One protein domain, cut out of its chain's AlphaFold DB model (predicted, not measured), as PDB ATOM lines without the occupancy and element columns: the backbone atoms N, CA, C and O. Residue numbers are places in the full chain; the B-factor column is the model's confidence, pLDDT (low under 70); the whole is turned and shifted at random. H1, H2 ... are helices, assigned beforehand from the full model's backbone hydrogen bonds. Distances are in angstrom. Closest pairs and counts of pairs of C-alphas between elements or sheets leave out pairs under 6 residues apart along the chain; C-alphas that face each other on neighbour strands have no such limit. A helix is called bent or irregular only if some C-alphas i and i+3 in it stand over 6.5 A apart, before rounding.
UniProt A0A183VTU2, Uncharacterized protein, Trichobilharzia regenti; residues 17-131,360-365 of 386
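This is residues 17 to 131 and 360 to 365 of the 386 residues of an uncharacterized protein of Trichobilharzia regenti (UniProt A0A183VTU2). A hairpin of two helices, H4 and H5, makes the core, with the long bent helix H1 passing on one side of it, where its second arm H1b crosses H5, and H6 packing on H4 on the other side. The free beginning of H1, residues 17 to 22, sticks out, and the small H7 lies near H5 and H6. The printed part has 121 residues with seven named helices, H1 to H7 in order along the chain, and no named strand; the class is all helix, and the helix packing is mostly crossed. The whole is compact, with a radius of gyration of the C-alphas of 15.5 A and spans of 49 by 41 by 24 A.

H1, residues 17 to 44, was assigned as one helix by its hydrogen bonds but is bent: C-alphas 32 and 35 are 6.6 A apart, and its arms H1a, residues 17 to 32, and H1b, residues 35 to 44, stand at a shallow tilt of 31 degrees. H1a only just touches H4, residues 77 to 83, with 3 pairs of C-alphas within 8 A, the closest those of Asp 31 and Phe 78 at 5.2 A. H1b touches H5, residues 88 to 103, about perpendicular at 76 degrees, with the C-alphas of Leu 38 and Trp 97 closest at 5.7 A. H2, residues 50 to 60, is irregular, with C-alphas 52 and 55 at 7.3 A, and only just touches H5, with 3 pairs of C-alphas within 8 A, the closest those of Leu 57 and Leu 101 at 7.4 A. H3, residues 72 to 75, is close to H1a but not clearly touching, the closest C-alphas being those of Phe 27 and Lys 74 at 7.3 A. H4 and H5 form a helical hairpin, touching at a steep tilt of 45 degrees, opposite ways, with the C-alphas of Ala 79 and Ala 94 closest at 5.6 A. H6, residues 110 to 129, touches H4 with residues 115 to 123 alone, at a shallow tilt of 30 degrees, the same way; the C-alphas of Phe 83 and Gly 120 are closest at 4.4 A. H7, residues 360 to 365, is close to H5 but not clearly touching, with the C-alphas of Val 88 and Met 363 closest at 6.7 A. Each O i to N i+4 pair is within hydrogen-bond range in H1a, H1b, H5, H6 and H7, against 4 of 7 in H2 and 1 of 3 in H4, where 3 of 4 O i to N i+3 pairs are; H3 is too short for an O i to N i+4 pair.

H1a begins at C-alpha 17 (144.961, 125.197, 50.567) and is 22.5 A long; H1b is 14.0 A, H2 14.9 A, H3 4.9 A and H4 10.4 A. H5 is 21.8 A, H6 28.4 A from C-alpha 110 (128.277, 109.281, 72.659), and H7 8.5 A, ending at C-alpha 365 (134.289, 90.143, 77.967).

The C-alphas of Glu 18 and Pro 131, 50.0 A, are the two farthest apart. Residues 132 to 359 are not printed, and C-alphas 131 and 360 are 13.6 A apart across this cut. The link from H2 to H3 is long, with 11 residues. The mean pLDDT of the printed part is 90.6; residues 17 to 21 and residue 131 are under 70.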
ATOM      1  N   LYS A  17     144.233 126.412  50.966       57.00
ATOM      2  CA  LYS A  17     144.961 125.197  50.567       57.00
ATOM      3  C   LYS A  17     146.100 124.857  51.524       57.00
ATOM      4  O   LYS A  17     146.234 123.693  51.893       57.00
ATOM      5  N   GLU A  18     146.891 125.838  51.955       59.38
ATOM      6  CA  GLU A  18     147.944 125.621  52.957       59.38
ATOM      7  C   GLU A  18     147.363 125.172  54.307       59.38
ATOM      8  O   GLU A  18     147.908 124.265  54.935       59.38
ATOM      9  N   THR A  19     146.215 125.722  54.717       60.22
ATOM     10  CA  THR A  19     145.516 125.320  55.949       60.22
ATOM     11  C   THR A  19     145.010 123.879  55.864       60.22
ATOM     12  O   THR A  19     145.254 123.102  56.783       60.22
ATOM     13  N   ILE A  20     144.385 123.482  54.750       62.66
ATOM     14  CA  ILE A  20     143.889 122.110  54.536       62.66
ATOM     15  C   ILE A  20     145.046 121.098  54.465       62.66
ATOM     16  O   ILE A  20     144.956 120.008  55.034       62.66
ATOM     17  N   VAL A  21     146.156 121.447  53.802       62.19
ATOM     18  CA  VAL A  21     147.368 120.607  53.755       62.19
ATOM     19  C   VAL A  21     147.996 120.469  55.146       62.19
ATOM     20  O   VAL A  21     148.403 119.369  55.523       62.19
ATOM     21  N   SER A  22     148.025 121.551  55.929       73.44
ATOM     22  CA  SER A  22     148.490 121.543  57.318       73.44
ATOM     23  C   SER A  22     147.606 120.658  58.205       73.44
ATOM     24  O   SER A  22     148.111 119.736  58.843       73.44
ATOM     25  N   GLU A  23     146.281 120.841  58.181       78.62
ATOM     26  CA  GLU A  23     145.333 120.021  58.948       78.62
ATOM     27  C   GLU A  23     145.452 118.530  58.591       78.62
ATOM     28  O   GLU A  23     145.485 117.682  59.483       78.62
ATOM     29  N   GLY A  24     145.577 118.202  57.300       81.12
ATOM     30  CA  GLY A  24     145.773 116.829  56.834       81.12
ATOM     31  C   GLY A  24     147.062 116.188  57.361       81.12
ATOM     32  O   GLY A  24     147.039 115.032  57.786       81.12
ATOM     33  N   ALA A  25     148.170 116.934  57.391       83.56
ATOM     34  CA  ALA A  25     149.444 116.458  57.934       83.56
ATOM     35  C   ALA A  25     149.412 116.296  59.466       83.56
ATOM     36  O   ALA A  25     149.941 115.316  60.000       83.56
ATOM     37  N   ILE A  26     148.758 117.219  60.181       88.94
ATOM     38  CA  ILE A  26     148.579 117.129  61.637       88.94
ATOM     39  C   ILE A  26     147.680 115.931  61.973       88.94
ATOM     40  O   ILE A  26     148.006 115.181  62.887       88.94
ATOM     41  N   PHE A  27     146.605 115.695  61.210       91.06
ATOM     42  CA  PHE A  27     145.722 114.539  61.398       91.06
ATOM     43  C   PHE A  27     146.468 113.216  61.201       91.06
ATOM     44  O   PHE A  27     146.430 112.375  62.089       91.06
ATOM     45  N   GLN A  28     147.221 113.057  60.107       92.44
ATOM     46  CA  GLN A  28     148.037 111.854  59.883       92.44
ATOM     47  C   GLN A  28     149.059 111.624  61.006       92.44
ATOM     48  O   GLN A  28     149.308 110.488  61.397       92.44
ATOM     49  N   THR A  29     149.637 112.699  61.551       93.19
ATOM     50  CA  THR A  29     150.582 112.612  62.674       93.19
ATOM     51  C   THR A  29     149.877 112.213  63.974       93.19
ATOM     52  O   THR A  29     150.385 111.367  64.702       93.19
ATOM     53  N   TRP A  30     148.705 112.784  64.259       93.25
ATOM     54  CA  TRP A  30     147.870 112.444  65.415       93.25
ATOM     55  C   TRP A  30     147.441 110.975  65.390       93.25
ATOM     56  O   TRP A  30     147.704 110.241  66.340       93.25
ATOM     57  N   ASP A  31     146.853 110.551  64.272       94.44
ATOM     58  CA  ASP A  31     146.321 109.206  64.048       94.44
ATOM     59  C   ASP A  31     147.427 108.139  64.129       94.44
ATOM     60  O   ASP A  31     147.224 107.054  64.668       94.44
ATOM     61  N   PHE A  32     148.644 108.486  63.688       95.81
ATOM     62  CA  PHE A  32     149.829 107.645  63.839       95.81
ATOM     63  C   PHE A  32     150.377 107.608  65.276       95.81
ATOM     64  O   PHE A  32     150.739 106.537  65.754       95.81
ATOM     65  N   VAL A  33     150.484 108.748  65.972       95.88
ATOM     66  CA  VAL A  33     151.183 108.844  67.272       95.88
ATOM     67  C   VAL A  33     150.310 108.430  68.460       95.88
ATOM     68  O   VAL A  33     150.822 107.802  69.391       95.88
ATOM     69  N   MET A  34     149.011 108.747  68.457       95.75
ATOM     70  CA  MET A  34     148.130 108.500  69.607       95.75
ATOM     71  C   MET A  34     147.999 107.031  70.028       95.75
ATOM     72  O   MET A  34     148.068 106.786  71.236       95.75
ATOM     73  N   PRO A  35     147.896 106.047  69.109       97.12
ATOM     74  CA  PRO A  35     147.963 104.631  69.463       97.12
ATOM     75  C   PRO A  35     149.183 104.287  70.319       97.12
ATOM     76  O   PRO A  35     149.044 103.618  71.336       97.12
ATOM     77  N   TYR A  36     150.372 104.784  69.960       97.75
ATOM     78  CA  TYR A  36     151.598 104.516  70.719       97.75
ATOM     79  C   TYR A  36     151.605 105.212  72.083       97.75
ATOM     80  O   TYR A  36     152.056 104.621  73.056       97.75
ATOM     81  N   TRP A  37     151.087 106.441  72.177       97.00
ATOM     82  CA  TRP A  37     150.990 107.158  73.454       97.00
ATOM     83  C   TRP A  37     150.046 106.462  74.437       97.00
ATOM     84  O   TRP A  37     150.420 106.228  75.585       97.00
ATOM     85  N   LEU A  38     148.840 106.100  73.993       97.94
ATOM     86  CA  LEU A  38     147.864 105.411  74.838       97.94
ATOM     87  C   LEU A  38     148.302 103.979  75.160       97.94
ATOM     88  O   LEU A  38     148.040 103.506  76.263       97.94
ATOM     89  N   GLU A  39     149.032 103.317  74.259       97.94
ATOM     90  CA  GLU A  39     149.659 102.025  74.533       97.94
ATOM     91  C   GLU A  39     150.768 102.128  75.591       97.94
ATOM     92  O   GLU A  39     150.739 101.356  76.545       97.94
ATOM     93  N   SER A  40     151.680 103.106  75.501       97.88
ATOM     94  CA  SER A  40     152.691 103.338  76.545       97.88
ATOM     95  C   SER A  40     152.050 103.670  77.895       97.88
ATOM     96  O   SER A  40     152.460 103.103  78.903       97.88
ATOM     97  N   ILE A  41     150.994 104.496  77.942       97.50
ATOM     98  CA  ILE A  41     150.243 104.734  79.190       97.50
ATOM     99  C   ILE A  41     149.665 103.413  79.727       97.50
ATOM    100  O   ILE A  41     149.817 103.115  80.908       97.50
ATOM    101  N   ARG A  42     149.071 102.583  78.858       96.31
ATOM    102  CA  ARG A  42     148.498 101.271  79.210       96.31
ATOM    103  C   ARG A  42     149.525 100.278  79.771       96.31
ATOM    104  O   ARG A  42     149.134  99.392  80.531       96.31
ATOM    105  N   THR A  43     150.795 100.360  79.364       96.94
ATOM    106  CA  THR A  43     151.840  99.390  79.744       96.94
ATOM    107  C   THR A  43     152.838  99.882  80.787       96.94
ATOM    108  O   THR A  43     153.408  99.053  81.493       96.94
ATOM    109  N   GLU A  44     153.078 101.190  80.878       97.31
ATOM    110  CA  GLU A  44     154.157 101.777  81.689       97.31
ATOM    111  C   GLU A  44     153.640 102.568  82.903       97.31
ATOM    112  O   GLU A  44     154.380 102.729  83.872       97.31
ATOM    113  N   VAL A  45     152.383 103.033  82.886       96.69
ATOM    114  CA  VAL A  45     151.795 103.861  83.954       96.69
ATOM    115  C   VAL A  45     150.844 103.026  84.816       96.69
ATOM    116  O   VAL A  45     150.027 102.258  84.307       96.69
ATOM    117  N   SER A  46     150.919 103.170  86.143       95.81
ATOM    118  CA  SER A  46     149.982 102.497  87.047       95.81
ATOM    119  C   SER A  46     148.596 103.137  86.970       95.81
ATOM    120  O   SER A  46     148.469 104.358  86.899       95.81
ATOM    121  N   ARG A  47     147.531 102.337  87.116       92.62
ATOM    122  CA  ARG A  47     146.149 102.854  87.219       92.62
ATOM    123  C   ARG A  47     145.945 103.834  88.382       92.62
ATOM    124  O   ARG A  47     144.998 104.611  88.345       92.62
ATOM    125  N   MET A  48     146.811 103.794  89.397       93.94
ATOM    126  CA  MET A  48     146.797 104.748  90.515       93.94
ATOM    127  C   MET A  48     147.271 106.151  90.110       93.94
ATOM    128  O   MET A  48     146.853 107.121  90.735       93.94
ATOM    129  N   ASP A  49     148.085 106.249  89.057       96.12
ATOM    130  CA  ASP A  49     148.750 107.482  88.620       96.12
ATOM    131  C   ASP A  49     147.989 108.148  87.454       96.12
ATOM    132  O   ASP A  49     148.272 109.279  87.068       96.12
ATOM    133  N   TYR A  50     146.964 107.478  86.909       94.75
ATOM    134  CA  TYR A  50     146.089 108.014  85.857       94.75
ATOM    135  C   TYR A  50     145.493 109.404  86.184       94.75
ATOM    136  O   TYR A  50     145.456 110.229  85.270       94.75
ATOM    137  N   PRO A  51     145.081 109.734  87.432       93.69
ATOM    138  CA  PRO A  51     144.611 111.081  87.772       93.69
ATOM    139  C   PRO A  51     145.640 112.196  87.511       93.69
ATOM    140  O   PRO A  51     145.254 113.328  87.239       93.69
ATOM    141  N   GLU A  52     146.945 111.902  87.519       95.69
ATOM    142  CA  GLU A  52     147.977 112.897  87.186       95.69
ATOM    143  C   GLU A  52     147.948 113.289  85.695       95.69
ATOM    144  O   GLU A  52     148.332 114.401  85.325       95.69
ATOM    145  N   LEU A  53     147.440 112.401  84.833       96.25
ATOM    146  CA  LEU A  53     147.293 112.622  83.392       96.25
ATOM    147  C   LEU A  53     145.976 113.322  83.020       96.25
ATOM    148  O   LEU A  53     145.829 113.765  81.881       96.25
ATOM    149  N   GLU A  54     145.032 113.452  83.955       94.62
ATOM    150  CA  GLU A  54     143.659 113.915  83.714       94.62
ATOM    151  C   GLU A  54     143.598 115.273  83.007       94.62
ATOM    152  O   GLU A  54     143.027 115.397  81.924       94.62
ATOM    153  N   ILE A  55     144.266 116.288  83.558       94.25
ATOM    154  CA  ILE A  55     144.266 117.650  83.002       94.25
ATOM    155  C   ILE A  55     144.941 117.695  81.620       94.25
ATOM    156  O   ILE A  55     144.553 118.500  80.770       94.25
ATOM    157  N   LEU A  56     145.954 116.855  81.384       94.69
ATOM    158  CA  LEU A  56     146.664 116.787  80.106       94.69
ATOM    159  C   LEU A  56     145.792 116.127  79.031       94.69
ATOM    160  O   LEU A  56     145.639 116.677  77.939       94.69
ATOM    161  N   LEU A  57     145.192 114.980  79.357       95.12
ATOM    162  CA  LEU A  57     144.355 114.213  78.442       95.12
ATOM    163  C   LEU A  57     143.029 114.932  78.150       95.12
ATOM    164  O   LEU A  57     142.661 115.043  76.983       95.12
ATOM    165  N   LYS A  58     142.375 115.542  79.150       93.00
ATOM    166  CA  LYS A  58     141.196 116.401  78.923       93.00
ATOM    167  C   LYS A  58     141.498 117.523  77.926       93.00
ATOM    168  O   LYS A  58     140.717 117.731  77.009       93.00
ATOM    169  N   LYS A  59     142.649 118.200  78.044       92.12
ATOM    170  CA  LYS A  59     143.038 119.297  77.134       92.12
ATOM    171  C   LYS A  59     143.385 118.846  75.718       92.12
ATOM    172  O   LYS A  59     143.082 119.568  74.775       92.12
ATOM    173  N   ILE A  60     144.058 117.707  75.552       92.69
ATOM    174  CA  ILE A  60     144.494 117.257  74.220       92.69
ATOM    175  C   ILE A  60     143.345 116.627  73.408       92.69
ATOM    176  O   ILE A  60     143.372 116.698  72.182       92.69
ATOM    177  N   PHE A  61     142.322 116.088  74.084       92.69
ATOM    178  CA  PHE A  61     141.102 115.527  73.479       92.69
ATOM    179  C   PHE A  61     139.910 116.511  73.410       92.69
ATOM    180  O   PHE A  61     138.843 116.140  72.919       92.69
ATOM    181  N   ASP A  62     140.060 117.756  73.877       87.88
ATOM    182  CA  ASP A  62     139.002 118.775  73.833       87.88
ATOM    183  C   ASP A  62     138.710 119.214  72.384       87.88
ATOM    184  O   ASP A  62     139.523 119.865  71.731       87.88
ATOM    185  N   ALA A  63     137.518 118.889  71.880       72.69
ATOM    186  CA  ALA A  63     137.094 119.228  70.518       72.69
ATOM    187  C   ALA A  63     136.684 120.707  70.323       72.69
ATOM    188  O   ALA A  63     136.312 121.097  69.217       72.69
ATOM    189  N   THR A  64     136.698 121.523  71.382       71.94
ATOM    190  CA  THR A  64     136.265 122.934  71.374       71.94
ATOM    191  C   THR A  64     137.385 123.919  71.708       71.94
ATOM    192  O   THR A  64     137.440 124.994  71.113       71.94
ATOM    193  N   ALA A  65     138.280 123.555  72.628       77.00
ATOM    194  CA  ALA A  65     139.405 124.378  73.082       77.00
ATOM    195  C   ALA A  65     140.759 123.640  73.053       77.00
ATOM    196  O   ALA A  65     141.760 124.164  73.552       77.00
ATOM    197  N   GLY A  66     140.807 122.432  72.482       77.94
ATOM    198  CA  GLY A  66     142.035 121.657  72.341       77.94
ATOM    199  C   GLY A  66     142.997 122.209  71.281       77.94
ATOM    200  O   GLY A  66     142.670 123.124  70.521       77.94
ATOM    201  N   PRO A  67     144.216 121.649  71.203       77.56
ATOM    202  CA  PRO A  67     145.272 122.135  70.314       77.56
ATOM    203  C   PRO A  67     145.056 121.792  68.830       77.56
ATOM    204  O   PRO A  67     145.855 122.217  67.995       77.56
ATOM    205  N   PHE A  68     144.014 121.026  68.489       81.31
ATOM    206  CA  PHE A  68     143.754 120.545  67.133       81.31
ATOM    207  C   PHE A  68     142.386 121.012  66.617       81.31
ATOM    208  O   PHE A  68     141.394 120.862  67.327       81.31
ATOM    209  N   PRO A  69     142.283 121.492  65.362       80.12
ATOM    210  CA  PRO A  69     141.017 121.888  64.740       80.12
ATOM    211  C   PRO A  69     140.225 120.663  64.237       80.12
ATOM    212  O   PRO A  69     139.733 120.636  63.112       80.12
ATOM    213  N   PHE A  70     140.150 119.601  65.039       82.62
ATOM    214  CA  PHE A  70     139.548 118.331  64.646       82.62
ATOM    215  C   PHE A  70     138.117 118.204  65.154       82.62
ATOM    216  O   PHE A  70     137.840 118.349  66.342       82.62
ATOM    217  N   LEU A  71     137.213 117.806  64.259       87.50
ATOM    218  CA  LEU A  71     135.926 117.257  64.673       87.50
ATOM    219  C   LEU A  71     136.146 115.945  65.456       87.50
ATOM    220  O   LEU A  71     137.089 115.213  65.137       87.50
ATOM    221  N   PRO A  72     135.263 115.576  66.407       89.62
ATOM    222  CA  PRO A  72     135.397 114.345  67.189       89.62
ATOM    223  C   PRO A  72     135.622 113.076  66.354       89.62
ATOM    224  O   PRO A  72     136.405 112.221  66.757       89.62
ATOM    225  N   GLN A  73     135.019 112.991  65.159       91.50
ATOM    226  CA  GLN A  73     135.224 111.880  64.219       91.50
ATOM    227  C   GLN A  73     136.710 111.676  63.867       91.50
ATOM    228  O   GLN A  73     137.163 110.544  63.736       91.50
ATOM    229  N   LYS A  74     137.478 112.767  63.716       92.25
ATOM    230  CA  LYS A  74     138.927 112.725  63.455       92.25
ATOM    231  C   LYS A  74     139.724 112.470  64.734       92.25
ATOM    232  O   LYS A  74     140.657 111.677  64.705       92.25
ATOM    233  N   VAL A  75     139.354 113.100  65.854       93.56
ATOM    234  CA  VAL A  75     140.054 112.923  67.145       93.56
ATOM    235  C   VAL A  75     140.114 111.444  67.539       93.56
ATOM    236  O   VAL A  75     141.173 110.966  67.937       93.56
ATOM    237  N   TYR A  76     139.009 110.714  67.377       95.62
ATOM    238  CA  TYR A  76     138.889 109.305  67.761       95.62
ATOM    239  C   TYR A  76     139.065 108.312  66.592       95.62
ATOM    240  O   TYR A  76     138.778 107.123  66.754       95.62
ATOM    241  N   HIS A  77     139.551 108.763  65.425       96.19
ATOM    242  CA  HIS A  77     139.692 107.918  64.234       96.19
ATOM    243  C   HIS A  77     140.564 106.677  64.501       96.19
ATOM    244  O   HIS A  77     140.090 105.559  64.286       96.19
ATOM    245  N   PHE A  78     141.749 106.872  65.094       95.88
ATOM    246  CA  PHE A  78     142.705 105.833  65.503       95.88
ATOM    247  C   PHE A  78     142.108 104.709  66.369       95.88
ATOM    248  O   PHE A  78     142.630 103.596  66.395       95.88
ATOM    249  N   ALA A  79     141.036 104.996  67.117       97.19
ATOM    250  CA  ALA A  79     140.307 103.999  67.892       97.19
ATOM    251  C   ALA A  79     139.215 103.345  67.036       97.19
ATOM    252  O   ALA A  79     139.059 102.129  67.068       97.19
ATOM    253  N   SER A  80     138.493 104.130  66.230       97.06
ATOM    254  CA  SER A  80     137.396 103.640  65.386       97.06
ATOM    255  C   SER A  80     137.834 102.637  64.315       97.06
ATOM    256  O   SER A  80     137.136 101.645  64.098       97.06
ATOM    257  N   GLU A  81     139.022 102.814  63.721       96.25
ATOM    258  CA  GLU A  81     139.592 101.853  62.764       96.25
ATOM    259  C   GLU A  81     139.783 100.454  63.380       96.25
ATOM    260  O   GLU A  81     139.706  99.444  62.681       96.25
ATOM    261  N   ARG A  82     139.963 100.370  64.706       96.88
ATOM    262  CA  ARG A  82     140.211  99.124  65.451       96.88
ATOM    263  C   ARG A  82     138.959  98.325  65.788       96.88
ATOM    264  O   ARG A  82     139.084  97.291  66.437       96.88
ATOM    265  N   PHE A  83     137.789  98.790  65.352       97.12
ATOM    266  CA  PHE A  83     136.519  98.080  65.479       97.12
ATOM    267  C   PHE A  83     135.965  97.578  64.136       97.12
ATOM    268  O   PHE A  83     134.949  96.885  64.127       97.12
ATOM    269  N   PHE A  84     136.598  97.908  63.003       95.31
ATOM    270  CA  PHE A  84     136.085  97.590  61.669       95.31
ATOM    271  C   PHE A  84     136.782  96.369  61.044       95.31
ATOM    272  O   PHE A  84     137.927  96.451  60.607       95.31
ATOM    273  N   ASN A  85     136.066  95.244  60.949       92.38
ATOM    274  CA  ASN A  85     136.557  93.953  60.444       92.38
ATOM    275  C   ASN A  85     137.815  93.440  61.175       92.38
ATOM    276  O   ASN A  85     138.710  92.838  60.580       92.38
ATOM    277  N   THR A  86     137.877  93.685  62.482       92.94
ATOM    278  CA  THR A  86     139.015  93.376  63.358       92.94
ATOM    279  C   THR A  86     138.680  92.287  64.381       92.94
ATOM    280  O   THR A  86     137.598  92.341  64.978       92.94
ATOM    281  N   PRO A  87     139.612  91.356  64.670       91.88
ATOM    282  CA  PRO A  87     139.393  90.290  65.646       91.88
ATOM    283  C   PRO A  87     139.318  90.835  67.078       91.88
ATOM    284  O   PRO A  87     139.864  91.910  67.363       91.88
ATOM    285  N   VAL A  88     138.727  90.067  68.005       92.81
ATOM    286  CA  VAL A  88     138.510  90.496  69.408       92.81
ATOM    287  C   VAL A  88     139.759  91.106  70.062       92.81
ATOM    288  O   VAL A  88     139.653  92.112  70.747       92.81
ATOM    289  N   SER A  89     140.962  90.561  69.824       92.44
ATOM    290  CA  SER A  89     142.213  91.070  70.425       92.44
ATOM    291  C   SER A  89     142.581  92.501  70.029       92.44
ATOM    292  O   SER A  89     143.222  93.195  70.814       92.44
ATOM    293  N   VAL A  90     142.203  92.944  68.829       95.56
ATOM    294  CA  VAL A  90     142.454  94.316  68.362       95.56
ATOM    295  C   VAL A  90     141.412  95.269  68.955       95.56
ATOM    296  O   VAL A  90     141.762  96.370  69.379       95.56
ATOM    297  N   GLN A  91     140.164  94.808  69.083       96.81
ATOM    298  CA  GLN A  91     139.106  95.551  69.770       96.81
ATOM    299  C   GLN A  91     139.414  95.705  71.270       96.81
ATOM    300  O   GLN A  91     139.330  96.810  71.792       96.81
ATOM    301  N   ASP A  92     139.860  94.640  71.950       95.75
ATOM    302  CA  ASP A  92     140.276  94.643  73.365       95.75
ATOM    303  C   ASP A  92     141.364  95.707  73.640       95.75
ATOM    304  O   ASP A  92     141.344  96.387  74.674       95.75
ATOM    305  N   GLN A  93     142.306  95.889  72.703       96.81
ATOM    306  CA  GLN A  93     143.349  96.916  72.792       96.81
ATOM    307  C   GLN A  93     142.760  98.331  72.693       96.81
ATOM    308  O   GLN A  93     143.014  99.160  73.565       96.81
ATOM    309  N   ALA A  94     141.928  98.595  71.683       97.94
ATOM    310  CA  ALA A  94     141.284  99.897  71.514       97.94
ATOM    311  C   ALA A  94     140.325 100.233  72.666       97.94
ATOM    312  O   ALA A  94     140.300 101.366  73.143       97.94
ATOM    313  N   LEU A  95     139.598  99.240  73.184       98.31
ATOM    314  CA  LEU A  95     138.782  99.380  74.389       98.31
ATOM    315  C   LEU A  95     139.634  99.743  75.602       98.31
ATOM    316  O   LEU A  95     139.229 100.605  76.367       98.31
ATOM    317  N   SER A  96     140.836  99.178  75.748       97.81
ATOM    318  CA  SER A  96     141.755  99.561  76.828       97.81
ATOM    319  C   SER A  96     142.216 101.023  76.719       97.81
ATOM    320  O   SER A  96     142.340 101.704  77.735       97.81
ATOM    321  N   TRP A  97     142.435 101.539  75.503       98.12
ATOM    322  CA  TRP A  97     142.736 102.960  75.284       98.12
ATOM    323  C   TRP A  97     141.539 103.857  75.635       98.12
ATOM    324  O   TRP A  97     141.699 104.859  76.331       98.12
ATOM    325  N   LEU A  98     140.328 103.477  75.213       98.19
ATOM    326  CA  LEU A  98     139.093 104.184  75.565       98.19
ATOM    327  C   LEU A  98     138.814 104.116  77.079       98.19
ATOM    328  O   LEU A  98     138.374 105.105  77.659       98.19
ATOM    329  N   GLU A  99     139.118 102.995  77.742       97.12
ATOM    330  CA  GLU A  99     138.987 102.833  79.194       97.12
ATOM    331  C   GLU A  99     139.859 103.847  79.937       97.12
ATOM    332  O   GLU A  99     139.343 104.544  80.811       97.12
ATOM    333  N   ILE A 100     141.137 103.990  79.551       97.06
ATOM    334  CA  ILE A 100     142.056 105.002  80.102       97.06
ATOM    335  C   ILE A 100     141.418 106.388  80.009       97.06
ATOM    336  O   ILE A 100     141.286 107.060  81.030       97.06
ATOM    337  N   LEU A 101     140.950 106.773  78.815       97.00
ATOM    338  CA  LEU A 101     140.280 108.056  78.586       97.00
ATOM    339  C   LEU A 101     139.030 108.226  79.469       97.00
ATOM    340  O   LEU A 101     138.807 109.308  79.999       97.00
ATOM    341  N   THR A 102     138.246 107.170  79.712       95.62
ATOM    342  CA  THR A 102     137.083 107.255  80.619       95.62
ATOM    343  C   THR A 102     137.449 107.328  82.101       95.62
ATOM    344  O   THR A 102     136.702 107.922  82.873       95.62
ATOM    345  N   ILE A 103     138.572 106.728  82.516       94.94
ATOM    346  CA  ILE A 103     139.058 106.777  83.903       94.94
ATOM    347  C   ILE A 103     139.607 108.168  84.212       94.94
ATOM    348  O   ILE A 103     139.347 108.693  85.288       94.94
ATOM    349  N   VAL A 104     140.304 108.782  83.254       95.94
ATOM    350  CA  VAL A 104     140.762 110.178  83.336       95.94
ATOM    351  C   VAL A 104     139.685 111.192  82.915       95.94
ATOM    352  O   VAL A 104     139.991 112.330  82.565       95.94
ATOM    353  N   GLU A 105     138.418 110.764  82.934       95.06
ATOM    354  CA  GLU A 105     137.224 111.584  82.714       95.06
ATOM    355  C   GLU A 105     137.223 112.422  81.417       95.06
ATOM    356  O   GLU A 105     136.587 113.476  81.343       95.06
ATOM    357  N   VAL A 106     137.922 111.979  80.369       94.62
ATOM    358  CA  VAL A 106     137.850 112.607  79.045       94.62
ATOM    359  C   VAL A 106     136.449 112.356  78.471       94.62
ATOM    360  O   VAL A 106     136.056 111.191  78.331       94.62
ATOM    361  N   PRO A 107     135.680 113.406  78.125       92.69
ATOM    362  CA  PRO A 107     134.348 113.242  77.563       92.69
ATOM    363  C   PRO A 107     134.448 112.768  76.109       92.69
ATOM    364  O   PRO A 107     134.890 113.497  75.218       92.69
ATOM    365  N   ILE A 108     134.005 111.538  75.856       94.62
ATOM    366  CA  ILE A 108     133.930 110.961  74.511       94.62
ATOM    367  C   ILE A 108     132.493 111.150  74.011       94.62
ATOM    368  O   ILE A 108     131.568 110.617  74.631       94.62
ATOM    369  N   PRO A 109     132.250 111.878  72.904       93.81
ATOM    370  CA  PRO A 109     130.892 112.094  72.422       93.81
ATOM    371  C   PRO A 109     130.189 110.768  72.118       93.81
ATOM    372  O   PRO A 109     130.669 109.971  71.310       93.81
ATOM    373  N   MET A 110     129.021 110.550  72.733       94.44
ATOM    374  CA  MET A 110     128.277 109.281  72.659       94.44
ATOM    375  C   MET A 110     128.026 108.799  71.225       94.44
ATOM    376  O   MET A 110     128.031 107.597  70.981       94.44
ATOM    377  N   LYS A 111     127.856 109.722  70.267       94.94
ATOM    378  CA  LYS A 111     127.746 109.398  68.838       94.94
ATOM    379  C   LYS A 111     128.959 108.607  68.339       94.94
ATOM    380  O   LYS A 111     128.777 107.577  67.697       94.94
ATOM    381  N   GLU A 112     130.174 109.058  68.638       95.81
ATOM    382  CA  GLU A 112     131.400 108.405  68.165       95.81
ATOM    383  C   GLU A 112     131.571 107.055  68.855       95.81
ATOM    384  O   GLU A 112     131.791 106.041  68.199       95.81
ATOM    385  N   LEU A 113     131.360 107.026  70.173       97.06
ATOM    386  CA  LEU A 113     131.489 105.820  70.983       97.06
ATOM    387  C   LEU A 113     130.535 104.699  70.533       97.06
ATOM    388  O   LEU A 113     130.959 103.568  70.311       97.06
ATOM    389  N   LEU A 114     129.252 105.018  70.341       97.25
ATOM    390  CA  LEU A 114     128.258 104.056  69.862       97.25
ATOM    391  C   LEU A 114     128.507 103.648  68.402       97.25
ATOM    392  O   LEU A 114     128.237 102.504  68.049       97.25
ATOM    393  N   THR A 115     129.068 104.535  67.569       97.62
ATOM    394  CA  THR A 115     129.473 104.194  66.192       97.62
ATOM    395  C   THR A 115     130.602 103.159  66.193       97.62
ATOM    396  O   THR A 115     130.511 102.154  65.487       97.62
ATOM    397  N   MET A 116     131.623 103.353  67.035       97.75
ATOM    398  CA  MET A 116     132.712 102.387  67.223       97.75
ATOM    399  C   MET A 116     132.189 101.037  67.720       97.75
ATOM    400  O   MET A 116     132.529  99.996  67.162       97.75
ATOM    401  N   PHE A 117     131.316 101.038  68.729       97.88
ATOM    402  CA  PHE A 117     130.788  99.797  69.299       97.88
ATOM    403  C   PHE A 117     129.840  99.063  68.346       97.88
ATOM    404  O   PHE A 117     129.889  97.839  68.287       97.88
ATOM    405  N   ALA A 118     129.045  99.769  67.535       97.56
ATOM    406  CA  ALA A 118     128.238  99.144  66.487       97.56
ATOM    407  C   ALA A 118     129.109  98.421  65.440       97.56
ATOM    408  O   ALA A 118     128.811  97.282  65.078       97.56
ATOM    409  N   ALA A 119     130.217  99.038  65.005       97.06
ATOM    410  CA  ALA A 119     131.194  98.387  64.129       97.06
ATOM    411  C   ALA A 119     131.868  97.183  64.817       97.06
ATOM    412  O   ALA A 119     131.998  96.118  64.210       97.06
ATOM    413  N   GLY A 120     132.217  97.319  66.100       96.44
ATOM    414  CA  GLY A 120     132.813  96.252  66.902       96.44
ATOM    415  C   GLY A 120     131.908  95.028  67.003       96.44
ATOM    416  O   GLY A 120     132.321  93.928  66.650       96.44
ATOM    417  N   VAL A 121     130.641  95.225  67.383       95.94
ATOM    418  CA  VAL A 121     129.614  94.169  67.451       95.94
ATOM    419  C   VAL A 121     129.423  93.478  66.097       95.94
ATOM    420  O   VAL A 121     129.342  92.250  66.057       95.94
ATOM    421  N   ALA A 122     129.406  94.223  64.986       95.06
ATOM    422  CA  ALA A 122     129.326  93.635  63.648       95.06
ATOM    423  C   ALA A 122     130.556  92.761  63.323       95.06
ATOM    424  O   ALA A 122     130.408  91.652  62.810       95.06
ATOM    425  N   SER A 123     131.759  93.219  63.683       93.06
ATOM    426  CA  SER A 123     133.004  92.454  63.528       93.06
ATOM    427  C   SER A 123     133.037  91.196  64.407       93.06
ATOM    428  O   SER A 123     133.458  90.138  63.947       93.06
ATOM    429  N   LEU A 124     132.535  91.277  65.647       91.75
ATOM    430  CA  LEU A 124     132.389  90.125  66.547       91.75
ATOM    431  C   LEU A 124     131.399  89.095  65.978       91.75
ATOM    432  O   LEU A 124     131.670  87.898  66.002       91.75
ATOM    433  N   TYR A 125     130.276  89.544  65.409       89.12
ATOM    434  CA  TYR A 125     129.308  88.658  64.759       89.12
ATOM    435  C   TYR A 125     129.893  87.964  63.518       89.12
ATOM    436  O   TYR A 125     129.654  86.775  63.308       89.12
ATOM    437  N   LEU A 126     130.723  88.661  62.734       87.19
ATOM    438  CA  LEU A 126     131.462  88.052  61.626       87.19
ATOM    439  C   LEU A 126     132.456  86.983  62.119       87.19
ATOM    440  O   LEU A 126     132.540  85.917  61.515       87.19
ATOM    441  N   GLU A 127     133.152  87.221  63.237       83.62
ATOM    442  CA  GLU A 127     134.061  86.243  63.861       83.62
ATOM    443  C   GLU A 127     133.322  84.992  64.390       83.62
ATOM    444  O   GLU A 127     133.902  83.910  64.395       83.62
ATOM    445  N   LEU A 128     132.034  85.093  64.762       82.62
ATOM    446  CA  LEU A 128     131.184  83.924  65.073       82.62
ATOM    447  C   LEU A 128     130.717  83.150  63.833       82.62
ATOM    448  O   LEU A 128     130.498  81.943  63.915       82.62
ATOM    449  N   LEU A 129     130.479  83.845  62.716       80.94
ATOM    450  CA  LEU A 129     129.937  83.246  61.491       80.94
ATOM    451  C   LEU A 129     130.987  82.522  60.646       80.94
ATOM    452  O   LEU A 129     130.622  81.681  59.824       80.94
ATOM    453  N   LEU A 130     132.268  82.846  60.817       73.25
ATOM    454  CA  LEU A 130     133.357  82.112  60.185       73.25
ATOM    455  C   LEU A 130     133.544  80.770  60.910       73.25
ATOM    456  O   LEU A 130     133.909  80.774  62.088       73.25
ATOM    457  N   PRO A 131     133.339  79.616  60.244       55.25
ATOM    458  CA  PRO A 131     133.663  78.334  60.847       55.25
ATOM    459  C   PRO A 131     135.158  78.307  61.161       55.25
ATOM    460  O   PRO A 131     135.977  78.584  60.280       55.25
ATOM    461  N   PRO A 360     133.613  82.493  72.913       74.81
ATOM    462  CA  PRO A 360     132.427  83.088  73.537       74.81
ATOM    463  C   PRO A 360     132.750  83.873  74.816       74.81
ATOM    464  O   PRO A 360     132.160  84.926  75.063       74.81
ATOM    465  N   TYR A 361     133.721  83.412  75.613       82.81
ATOM    466  CA  TYR A 361     134.163  84.122  76.816       82.81
ATOM    467  C   TYR A 361     134.860  85.439  76.477       82.81
ATOM    468  O   TYR A 361     134.565  86.461  77.094       82.81
ATOM    469  N   ARG A 362     135.747  85.437  75.472       85.31
ATOM    470  CA  ARG A 362     136.430  86.658  75.020       85.31
ATOM    471  C   ARG A 362     135.455  87.662  74.415       85.31
ATOM    472  O   ARG A 362     135.525  88.842  74.738       85.31
ATOM    473  N   MET A 363     134.500  87.193  73.619       88.25
ATOM    474  CA  MET A 363     133.455  88.035  73.041       88.25
ATOM    475  C   MET A 363     132.559  88.661  74.114       88.25
ATOM    476  O   MET A 363     132.319  89.866  74.092       88.25
ATOM    477  N   THR A 364     132.137  87.874  75.106       91.50
ATOM    478  CA  THR A 364     131.340  88.373  76.237       91.50
ATOM    479  C   THR A 364     132.122  89.397  77.066       91.50
ATOM    480  O   THR A 364     131.561  90.419  77.460       91.50
ATOM    481  N   ALA A 365     133.424  89.179  77.287       93.44
ATOM    482  CA  ALA A 365     134.289  90.143  77.967       93.44
ATOM    483  C   ALA A 365     134.426  91.458  77.177       93.44
ATOM    484  O   ALA A 365     134.277  92.530  77.761       93.44
TER     485      ALA A 365